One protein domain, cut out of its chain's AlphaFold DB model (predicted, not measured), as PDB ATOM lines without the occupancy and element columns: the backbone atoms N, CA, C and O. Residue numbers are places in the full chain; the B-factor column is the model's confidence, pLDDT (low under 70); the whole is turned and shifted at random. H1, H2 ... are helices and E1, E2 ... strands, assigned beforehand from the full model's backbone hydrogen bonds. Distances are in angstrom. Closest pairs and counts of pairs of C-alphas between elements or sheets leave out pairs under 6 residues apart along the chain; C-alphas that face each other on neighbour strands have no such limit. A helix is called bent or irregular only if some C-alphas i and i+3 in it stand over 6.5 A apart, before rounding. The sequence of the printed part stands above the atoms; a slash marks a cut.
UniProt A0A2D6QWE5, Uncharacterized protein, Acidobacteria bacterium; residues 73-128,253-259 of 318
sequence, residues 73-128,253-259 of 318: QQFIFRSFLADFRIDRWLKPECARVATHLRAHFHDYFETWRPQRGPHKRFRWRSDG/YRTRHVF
ATOM      1  N   GLN A  73     160.224 136.350 137.506       96.56
ATOM      2  CA  GLN A  73     159.174 135.376 137.784       96.56
ATOM      3  C   GLN A  73     158.941 134.462 136.574       96.56
ATOM      4  O   GLN A  73     158.821 133.250 136.749       96.56
ATOM      5  N   GLN A  74     159.027 134.996 135.350       95.19
ATOM      6  CA  GLN A  74     158.951 134.192 134.131       95.19
ATOM      7  C   GLN A  74     160.117 133.198 134.005       95.19
ATOM      8  O   GLN A  74     159.907 132.050 133.605       95.19
ATOM      9  N   PHE A  75     161.352 133.582 134.354       96.75
ATOM     10  CA  PHE A  75     162.476 132.636 134.368       96.75
ATOM     11  C   PHE A  75     162.273 131.518 135.392       96.75
ATOM     12  O   PHE A  75     162.532 130.348 135.094       96.75
ATOM     13  N   ILE A  76     161.760 131.859 136.575       97.38
ATOM     14  CA  ILE A  76     161.441 130.885 137.622       97.38
ATOM     15  C   ILE A  76     160.334 129.938 137.147       97.38
ATOM     16  O   ILE A  76     160.501 128.721 137.233       97.38
ATOM     17  N   PHE A  77     159.261 130.459 136.553       95.88
ATOM     18  CA  PHE A  77     158.184 129.642 135.997       95.88
ATOM     19  C   PHE A  77     158.688 128.667 134.921       95.88
ATOM     20  O   PHE A  77     158.384 127.473 134.962       95.88
ATOM     21  N   ARG A  78     159.546 129.129 134.000       95.19
ATOM     22  CA  ARG A  78     160.182 128.253 132.997       95.19
ATOM     23  C   ARG A  78     161.036 127.162 133.641       95.19
ATOM     24  O   ARG A  78     161.083 126.052 133.118       95.19
ATOM     25  N   SER A  79     161.670 127.441 134.781       96.69
ATOM     26  CA  SER A  79     162.395 126.414 135.533       96.69
ATOM     27  C   SER A  79     161.467 125.330 136.085       96.69
ATOM     28  O   SER A  79     161.820 124.159 136.019       96.69
ATOM     29  N   PHE A  80     160.256 125.680 136.531       96.12
ATOM     30  CA  PHE A  80     159.271 124.697 136.995       96.12
ATOM     31  C   PHE A  80     158.753 123.818 135.856       96.12
ATOM     32  O   PHE A  80     158.676 122.601 136.008       96.12
ATOM     33  N   LEU A  81     158.465 124.407 134.690       95.44
ATOM     34  CA  LEU A  81     158.084 123.639 133.498       95.44
ATOM     35  C   LEU A  81     159.174 122.630 133.098       95.44
ATOM     36  O   LEU A  81     158.854 121.523 132.671       95.44
ATOM     37  N   ALA A  82     160.445 123.014 133.251       94.56
ATOM     38  CA  ALA A  82     161.614 122.211 132.891       94.56
ATOM     39  C   ALA A  82     162.099 121.269 134.007       94.56
ATOM     40  O   ALA A  82     163.144 120.643 133.843       94.56
ATOM     41  N   ASP A  83     161.397 121.221 135.145       94.06
ATOM     42  CA  ASP A  83     161.815 120.497 136.352       94.06
ATOM     43  C   ASP A  83     163.265 120.813 136.781       94.06
ATOM     44  O   ASP A  83     164.101 119.956 137.065       94.06
ATOM     45  N   PHE A  84     163.592 122.106 136.769       94.88
ATOM     46  CA  PHE A  84     164.922 122.636 137.031       94.88
ATOM     47  C   PHE A  84     164.927 123.524 138.281       94.88
ATOM     48  O   PHE A  84     164.074 124.391 138.481       94.88
ATOM     49  N   ARG A  85     165.927 123.342 139.146       94.69
ATOM     50  CA  ARG A  85     166.132 124.186 140.332       94.69
ATOM     51  C   ARG A  85     166.970 125.410 139.985       94.69
ATOM     52  O   ARG A  85     168.186 125.323 139.958       94.69
ATOM     53  N   ILE A  86     166.328 126.546 139.718       97.38
ATOM     54  CA  ILE A  86     167.009 127.781 139.287       97.38
ATOM     55  C   ILE A  86     167.747 128.532 140.410       97.38
ATOM     56  O   ILE A  86     168.638 129.329 140.125       97.38
ATOM     57  N   ASP A  87     167.430 128.274 141.681       95.44
ATOM     58  CA  ASP A  87     167.877 129.069 142.837       95.44
ATOM     59  C   ASP A  87     169.401 129.271 142.905       95.44
ATOM     60  O   ASP A  87     169.869 130.387 143.129       95.44
ATOM     61  N   ARG A  88     170.205 128.243 142.598       94.56
ATOM     62  CA  ARG A  88     171.678 128.353 142.647       94.56
ATOM     63  C   ARG A  88     172.289 129.203 141.525       94.56
ATOM     64  O   ARG A  88     173.475 129.526 141.610       94.56
ATOM     65  N   TRP A  89     171.520 129.570 140.502       97.56
ATOM     66  CA  TRP A  89     171.963 130.344 139.334       97.56
ATOM     67  C   TRP A  89     171.605 131.833 139.442       97.56
ATOM     68  O   TRP A  89     172.186 132.660 138.731       97.56
ATOM     69  N   LEU A  90     170.685 132.169 140.345       98.50
ATOM     70  CA  LEU A  90     170.221 133.525 140.613       98.50
ATOM     71  C   LEU A  90     171.080 134.213 141.678       98.50
ATOM     72  O   LEU A  90     171.719 133.554 142.504       98.50
ATOM     73  N   LYS A  91     171.092 135.547 141.675       98.56
ATOM     74  CA  LYS A  91     171.617 136.328 142.803       98.56
ATOM     75  C   LYS A  91     170.814 136.030 144.081       98.56
ATOM     76  O   LYS A  91     169.647 135.645 143.962       98.56
ATOM     77  N   PRO A  92     171.394 136.178 145.286       98.00
ATOM     78  CA  PRO A  92     170.738 135.792 146.538       98.00
ATOM     79  C   PRO A  92     169.327 136.371 146.722       98.00
ATOM     80  O   PRO A  92     168.404 135.646 147.090       98.00
ATOM     81  N   GLU A  93     169.138 137.649 146.411       96.56
ATOM     82  CA  GLU A  93     167.859 138.357 146.477       96.56
ATOM     83  C   GLU A  93     166.818 137.777 145.506       96.56
ATOM     84  O   GLU A  93     165.670 137.553 145.885       96.56
ATOM     85  N   CYS A  94     167.227 137.421 144.288       97.88
ATOM     86  CA  CYS A  94     166.358 136.792 143.295       97.88
ATOM     87  C   CYS A  94     166.072 135.316 143.622       97.88
ATOM     88  O   CYS A  94     164.983 134.813 143.346       97.88
ATOM     89  N   ALA A  95     167.027 134.610 144.234       97.88
ATOM     90  CA  ALA A  95     166.858 133.224 144.663       97.88
ATOM     91  C   ALA A  95     165.776 133.092 145.747       97.88
ATOM     92  O   ALA A  95     165.045 132.102 145.752       97.88
ATOM     93  N   ARG A  96     165.608 134.105 146.612       97.19
ATOM     94  CA  ARG A  96     164.508 134.150 147.594       97.19
ATOM     95  C   ARG A  96     163.136 134.114 146.919       97.19
ATOM     96  O   ARG A  96     162.274 133.366 147.368       97.19
ATOM     97  N   VAL A  97     162.966 134.827 145.802       96.75
ATOM     98  CA  VAL A  97     161.730 134.785 144.998       96.75
ATOM     99  C   VAL A  97     161.484 133.376 144.451       96.75
ATOM    100  O   VAL A  97     160.365 132.874 144.509       96.75
ATOM    101  N   ALA A  98     162.530 132.695 143.970       97.25
ATOM    102  CA  ALA A  98     162.412 131.325 143.466       97.25
ATOM    103  C   ALA A  98     162.027 130.317 144.560       97.25
ATOM    104  O   ALA A  98     161.224 129.416 144.311       97.25
ATOM    105  N   THR A  99     162.584 130.469 145.763       97.12
ATOM    106  CA  THR A  99     162.226 129.654 146.931       97.12
ATOM    107  C   THR A  99     160.779 129.893 147.344       97.12
ATOM    108  O   THR A  99     160.045 128.923 147.522       97.12
ATOM    109  N   HIS A 100     160.350 131.159 147.416       96.38
ATOM    110  CA  HIS A 100     158.966 131.531 147.726       96.38
ATOM    111  C   HIS A 100     157.980 130.903 146.739       96.38
ATOM    112  O   HIS A 100     157.099 130.149 147.136       96.38
ATOM    113  N   LEU A 101     158.182 131.120 145.435       95.88
ATOM    114  CA  LEU A 101     157.296 130.577 144.398       95.88
ATOM    115  C   LEU A 101     157.238 129.048 144.387       95.88
ATOM    116  O   LEU A 101     156.230 128.479 143.983       95.88
ATOM    117  N   ARG A 102     158.310 128.369 144.812       96.00
ATOM    118  CA  ARG A 102     158.323 126.909 144.936       96.00
ATOM    119  C   ARG A 102     157.524 126.437 146.151       96.00
ATOM    120  O   ARG A 102     156.801 125.456 146.031       96.00
ATOM    121  N   ALA A 103     157.668 127.108 147.293       96.44
ATOM    122  CA  ALA A 103     156.922 126.788 148.511       96.44
ATOM    123  C   ALA A 103     155.413 127.037 148.343       96.44
ATOM    124  O   ALA A 103     154.604 126.282 148.868       96.44
ATOM    125  N   HIS A 104     155.060 128.042 147.539       95.12
ATOM    126  CA  HIS A 104     153.692 128.486 147.262       95.12
ATOM    127  C   HIS A 104     153.222 128.123 145.847       95.12
ATOM    128  O   HIS A 104     152.433 128.834 145.232       95.12
ATOM    129  N   PHE A 105     153.736 127.030 145.274       94.38
ATOM    130  CA  PHE A 105     153.491 126.704 143.865       94.38
ATOM    131  C   PHE A 105     151.992 126.602 143.531       94.38
ATOM    132  O   PHE A 105     151.539 127.145 142.524       94.38
ATOM    133  N   HIS A 106     151.213 125.940 144.388       93.31
ATOM    134  CA  HIS A 106     149.780 125.722 144.171       93.31
ATOM    135  C   HIS A 106     148.930 126.991 144.308       93.31
ATOM    136  O   HIS A 106     147.826 127.037 143.765       93.31
ATOM    137  N   ASP A 107     149.463 128.029 144.954       91.19
ATOM    138  CA  ASP A 107     148.785 129.317 145.112       91.19
ATOM    139  C   ASP A 107     148.774 130.100 143.786       91.19
ATOM    140  O   ASP A 107     147.885 130.912 143.538       91.19
ATOM    141  N   TYR A 108     149.743 129.836 142.898       91.38
ATOM    142  CA  TYR A 108     149.947 130.608 141.666       91.38
ATOM    143  C   TYR A 108     149.767 129.801 140.378       91.38
ATOM    144  O   TYR A 108     149.431 130.374 139.334       91.38
ATOM    145  N   PHE A 109     149.990 128.486 140.423       93.19
ATOM    146  CA  PHE A 109     150.028 127.627 139.241       93.19
ATOM    147  C   PHE A 109     149.056 126.455 139.334       93.19
ATOM    148  O   PHE A 109     148.817 125.886 140.396       93.19
ATOM    149  N   GLU A 110     148.563 126.032 138.175       94.12
ATOM    150  CA  GLU A 110     147.744 124.832 138.029       94.12
ATOM    151  C   GLU A 110     148.224 123.959 136.866       94.12
ATOM    152  O   GLU A 110     148.850 124.431 135.908       94.12
ATOM    153  N   THR A 111     147.925 122.662 136.947       95.00
ATOM    154  CA  THR A 111     148.143 121.723 135.843       95.00
ATOM    155  C   THR A 111     147.273 122.121 134.657       95.00
ATOM    156  O   THR A 111     146.087 122.396 134.821       95.00
ATOM    157  N   TRP A 112     147.847 122.131 133.451       92.69
ATOM    158  CA  TRP A 112     147.124 122.581 132.260       92.69
ATOM    159  C   TRP A 112     146.956 121.496 131.201       92.69
ATOM    160  O   TRP A 112     145.879 120.922 131.057       92.69
ATOM    161  N   ARG A 113     147.993 121.246 130.401       91.25
ATOM    162  CA  ARG A 113     147.967 120.289 129.288       91.25
ATOM    163  C   ARG A 113     149.317 119.573 129.157       91.25
ATOM    164  O   ARG A 113     149.951 119.692 128.105       91.25
ATOM    165  N   PRO A 114     149.778 118.837 130.187       90.88
ATOM    166  CA  PRO A 114     151.073 118.146 130.159       90.88
ATOM    167  C   PRO A 114     151.232 117.193 128.963       90.88
ATOM    168  O   PRO A 114     152.317 117.088 128.399       90.88
ATOM    169  N   GLN A 115     150.141 116.582 128.500       91.25
ATOM    170  CA  GLN A 115     150.093 115.722 127.316       91.25
ATOM    171  C   GLN A 115     150.431 116.441 126.000       91.25
ATOM    172  O   GLN A 115     150.781 115.794 125.022       91.25
ATOM    173  N   ARG A 116     150.336 117.780 125.948       89.00
ATOM    174  CA  ARG A 116     150.734 118.585 124.775       89.00
ATOM    175  C   ARG A 116     152.206 119.017 124.815       89.00
ATOM    176  O   ARG A 116     152.647 119.754 123.934       89.00
ATOM    177  N   GLY A 117     152.950 118.576 125.826       90.06
ATOM    178  CA  GLY A 117     154.383 118.782 125.973       90.06
ATOM    179  C   GLY A 117     154.770 119.612 127.206       90.06
ATOM    180  O   GLY A 117     153.923 120.268 127.820       90.06
ATOM    181  N   PRO A 118     156.074 119.643 127.549       90.38
ATOM    182  CA  PRO A 118     156.578 120.268 128.778       90.38
ATOM    183  C   PRO A 118     156.200 121.746 128.934       90.38
ATOM    184  O   PRO A 118     155.851 122.196 130.020       90.38
ATOM    185  N   HIS A 119     156.183 122.493 127.828       88.94
ATOM    186  CA  HIS A 119     155.820 123.914 127.786       88.94
ATOM    187  C   HIS A 119     154.349 124.208 128.148       88.94
ATOM    188  O   HIS A 119     153.998 125.370 128.330       88.94
ATOM    189  N   LYS A 120     153.491 123.181 128.245       91.06
ATOM    190  CA  LYS A 120     152.081 123.289 128.661       91.06
ATOM    191  C   LYS A 120     151.776 122.523 129.947       91.06
ATOM    192  O   LYS A 120     150.607 122.324 130.269       91.06
ATOM    193  N   ARG A 121     152.803 122.077 130.679       93.44
ATOM    194  CA  ARG A 121     152.641 121.309 131.922       93.44
ATOM    195  C   ARG A 121     151.835 122.086 132.960       93.44
ATOM    196  O   ARG A 121     150.886 121.548 133.526       93.44
ATOM    197  N   PHE A 122     152.172 123.359 133.129       94.50
ATOM    198  CA  PHE A 122     151.537 124.264 134.077       94.50
ATOM    199  C   PHE A 122     151.107 125.557 133.389       94.50
ATOM    200  O   PHE A 122     151.653 125.918 132.342       94.50
ATOM    201  N   ARG A 123     150.165 126.269 134.000       91.94
ATOM    202  CA  ARG A 123     149.835 127.659 133.673       91.94
ATOM    203  C   ARG A 123     149.603 128.463 134.946       91.94
ATOM    204  O   ARG A 123     149.341 127.883 135.996       91.94
ATOM    205  N   TRP A 124     149.674 129.784 134.828       90.56
ATOM    206  CA  TRP A 124     149.185 130.691 135.863       90.56
ATOM    207  C   TRP A 124     147.689 130.477 136.074       90.56
ATOM    208  O   TRP A 124     146.944 130.363 135.094       90.56
ATOM    209  N   ARG A 125     147.245 130.470 137.330       91.06
ATOM    210  CA  ARG A 125     145.813 130.491 137.631       91.06
ATOM    211  C   ARG A 125     145.168 131.764 137.077       91.06
ATOM    212  O   ARG A 125     145.807 132.815 136.986       91.06
ATOM    213  N   SER A 126     143.904 131.676 136.670       85.62
ATOM    214  CA  SER A 126     143.148 132.803 136.099       85.62
ATOM    215  C   SER A 126     142.865 133.896 137.137       85.62
ATOM    216  O   SER A 126     142.943 135.074 136.812       85.62
ATOM    217  N   ASP A 127     142.654 133.518 138.390       83.19
ATOM    218  CA  ASP A 127     142.374 134.390 139.537       83.19
ATOM    219  C   ASP A 127     143.628 134.952 140.238       83.19
ATOM    220  O   ASP A 127     143.508 135.827 141.091       83.19
ATOM    221  N   GLY A 128     144.829 134.491 139.871       85.00
ATOM    222  CA  GLY A 128     146.087 134.873 140.518       85.00
ATOM    223  C   GLY A 128     146.990 135.790 139.685       85.00
ATOM    224  O   GLY A 128     147.037 135.715 138.453       85.00
ATOM    225  N   TYR A 253     170.063 126.686 128.339       91.38
ATOM    226  CA  TYR A 253     170.305 125.355 127.786       91.38
ATOM    227  C   TYR A 253     169.422 124.280 128.439       91.38
ATOM    228  O   TYR A 253     168.852 123.444 127.738       91.38
ATOM    229  N   ARG A 254     169.271 124.320 129.769       92.38
ATOM    230  CA  ARG A 254     168.451 123.358 130.523       92.38
ATOM    231  C   ARG A 254     166.958 123.553 130.276       92.38
ATOM    232  O   ARG A 254     166.226 122.571 130.246       92.38
ATOM    233  N   THR A 255     166.513 124.782 130.026       92.25
ATOM    234  CA  THR A 255     165.091 125.113 129.860       92.25
ATOM    235  C   THR A 255     164.629 125.267 128.409       92.25
ATOM    236  O   THR A 255     163.440 125.441 128.177       92.25
ATOM    237  N   ARG A 256     165.512 125.211 127.401       89.06
ATOM    238  CA  ARG A 256     165.159 125.512 125.992       89.06
ATOM    239  C   ARG A 256     163.942 124.741 125.461       89.06
ATOM    240  O   ARG A 256     163.137 125.295 124.724       89.06
ATOM    241  N   HIS A 257     163.774 123.493 125.896       87.94
ATOM    242  CA  HIS A 257     162.690 122.600 125.480       87.94
ATOM    243  C   HIS A 257     161.304 123.019 126.005       87.94
ATOM    244  O   HIS A 257     160.289 122.491 125.555       87.94
ATOM    245  N   VAL A 258     161.241 123.969 126.948       90.62
ATOM    246  CA  VAL A 258     159.978 124.505 127.473       90.62
ATOM    247  C   VAL A 258     159.599 125.864 126.896       90.62
ATOM    248  O   VAL A 258     158.558 126.383 127.282       90.62
ATOM    249  N   PHE A 259     160.403 126.473 126.015       82.44
ATOM    250  CA  PHE A 259     160.085 127.782 125.422       82.44
ATOM    251  C   PHE A 259     158.965 127.673 124.381       82.44
ATOM    252  O   PHE A 259     157.956 128.369 124.488       82.44
TER     253      PHE A 259
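This is residues 73 to 128 and 253 to 259 of the 318 residues of an uncharacterized protein of Acidobacteria bacterium (UniProt A0A2D6QWE5). A short helix, H1, sits in the middle of a flat domain, and the other parts stand round it: the longest helix H2 on one side, the hairpin of E1 and E2 on another, and the small helix H4, beyond a cut, on a third. H3 is a single short turn at the corner between H2 and the hairpin. The printed part has 63 residues, with four named helices and two named strands in the order H1 H2 H3 E1 E2 H4; the sheet, E1 - E2, is antiparallel, and the class is mostly helix. The whole is compact, with a radius of gyration of the C-alphas of 11.6 A, and its C-alphas span 34 by 30 by 14 A.

E1, residues 109 to 111, and E2, residues 122 to 124, form a hairpin and are antiparallel, their directions at 142 degrees. N 110 and O 123 are within hydrogen-bond range at 3.0 A, as are N 123 and O 110 at 3.0 A. H1, residues 73 to 81, comes closest to E2 at the C-alphas of Leu 81 and Phe 122, 6.6 A apart. H2, residues 92 to 103, touches H1 with residues 97 to 101 alone; the closest C-alphas, those of Ile 76 and Ala 98, are 5.9 A apart. Their lines stand at a steep tilt of 49 degrees, the same way. H4, residues 253 to 258, touches H1, with the C-alphas of Leu 81 and Val 258 closest at 6.4 A, and is about perpendicular to it at 80 degrees. H3, residues 105 to 108, is close to H2 but not clearly touching: the closest C-alphas, those of Leu 101 and Tyr 108, are 7.8 A apart. H2 and H4 are apart. Every O i to N i+4 pair is within hydrogen-bond range in H1, 7 of 8 are in H2, and H3 is too short for such a pair; in H4 0 of 2 are, beside 1 of 3 O i to N i+3 pairs.

E1 begins at C-alpha 109, (150.028, 127.627, 139.241); E1 and E2 are each 7.1 A long. H1 measures 12.5 A and begins at C-alpha 73, (159.174, 135.376, 137.784). H2 measures 16.6 A and H3 5.7 A. H4 measures 10.4 A and ends at C-alpha 258, (159.978, 124.505, 127.473); it is irregular, with C-alphas 254 and 257 7.7 A apart.

The two C-alphas farthest apart, those of Pro 92 and Gln 115, are 34.6 A apart. Residues 129 to 252 are not printed, and C-alphas 128 and 253 are 29.0 A apart across this cut. Of the links that are printed whole, H2 to H3 and H3 to E1 are tight, and H1 to H2 and E1 to E2 are short. The mean pLDDT of the printed part is 93.5, and no printed residue is under 70.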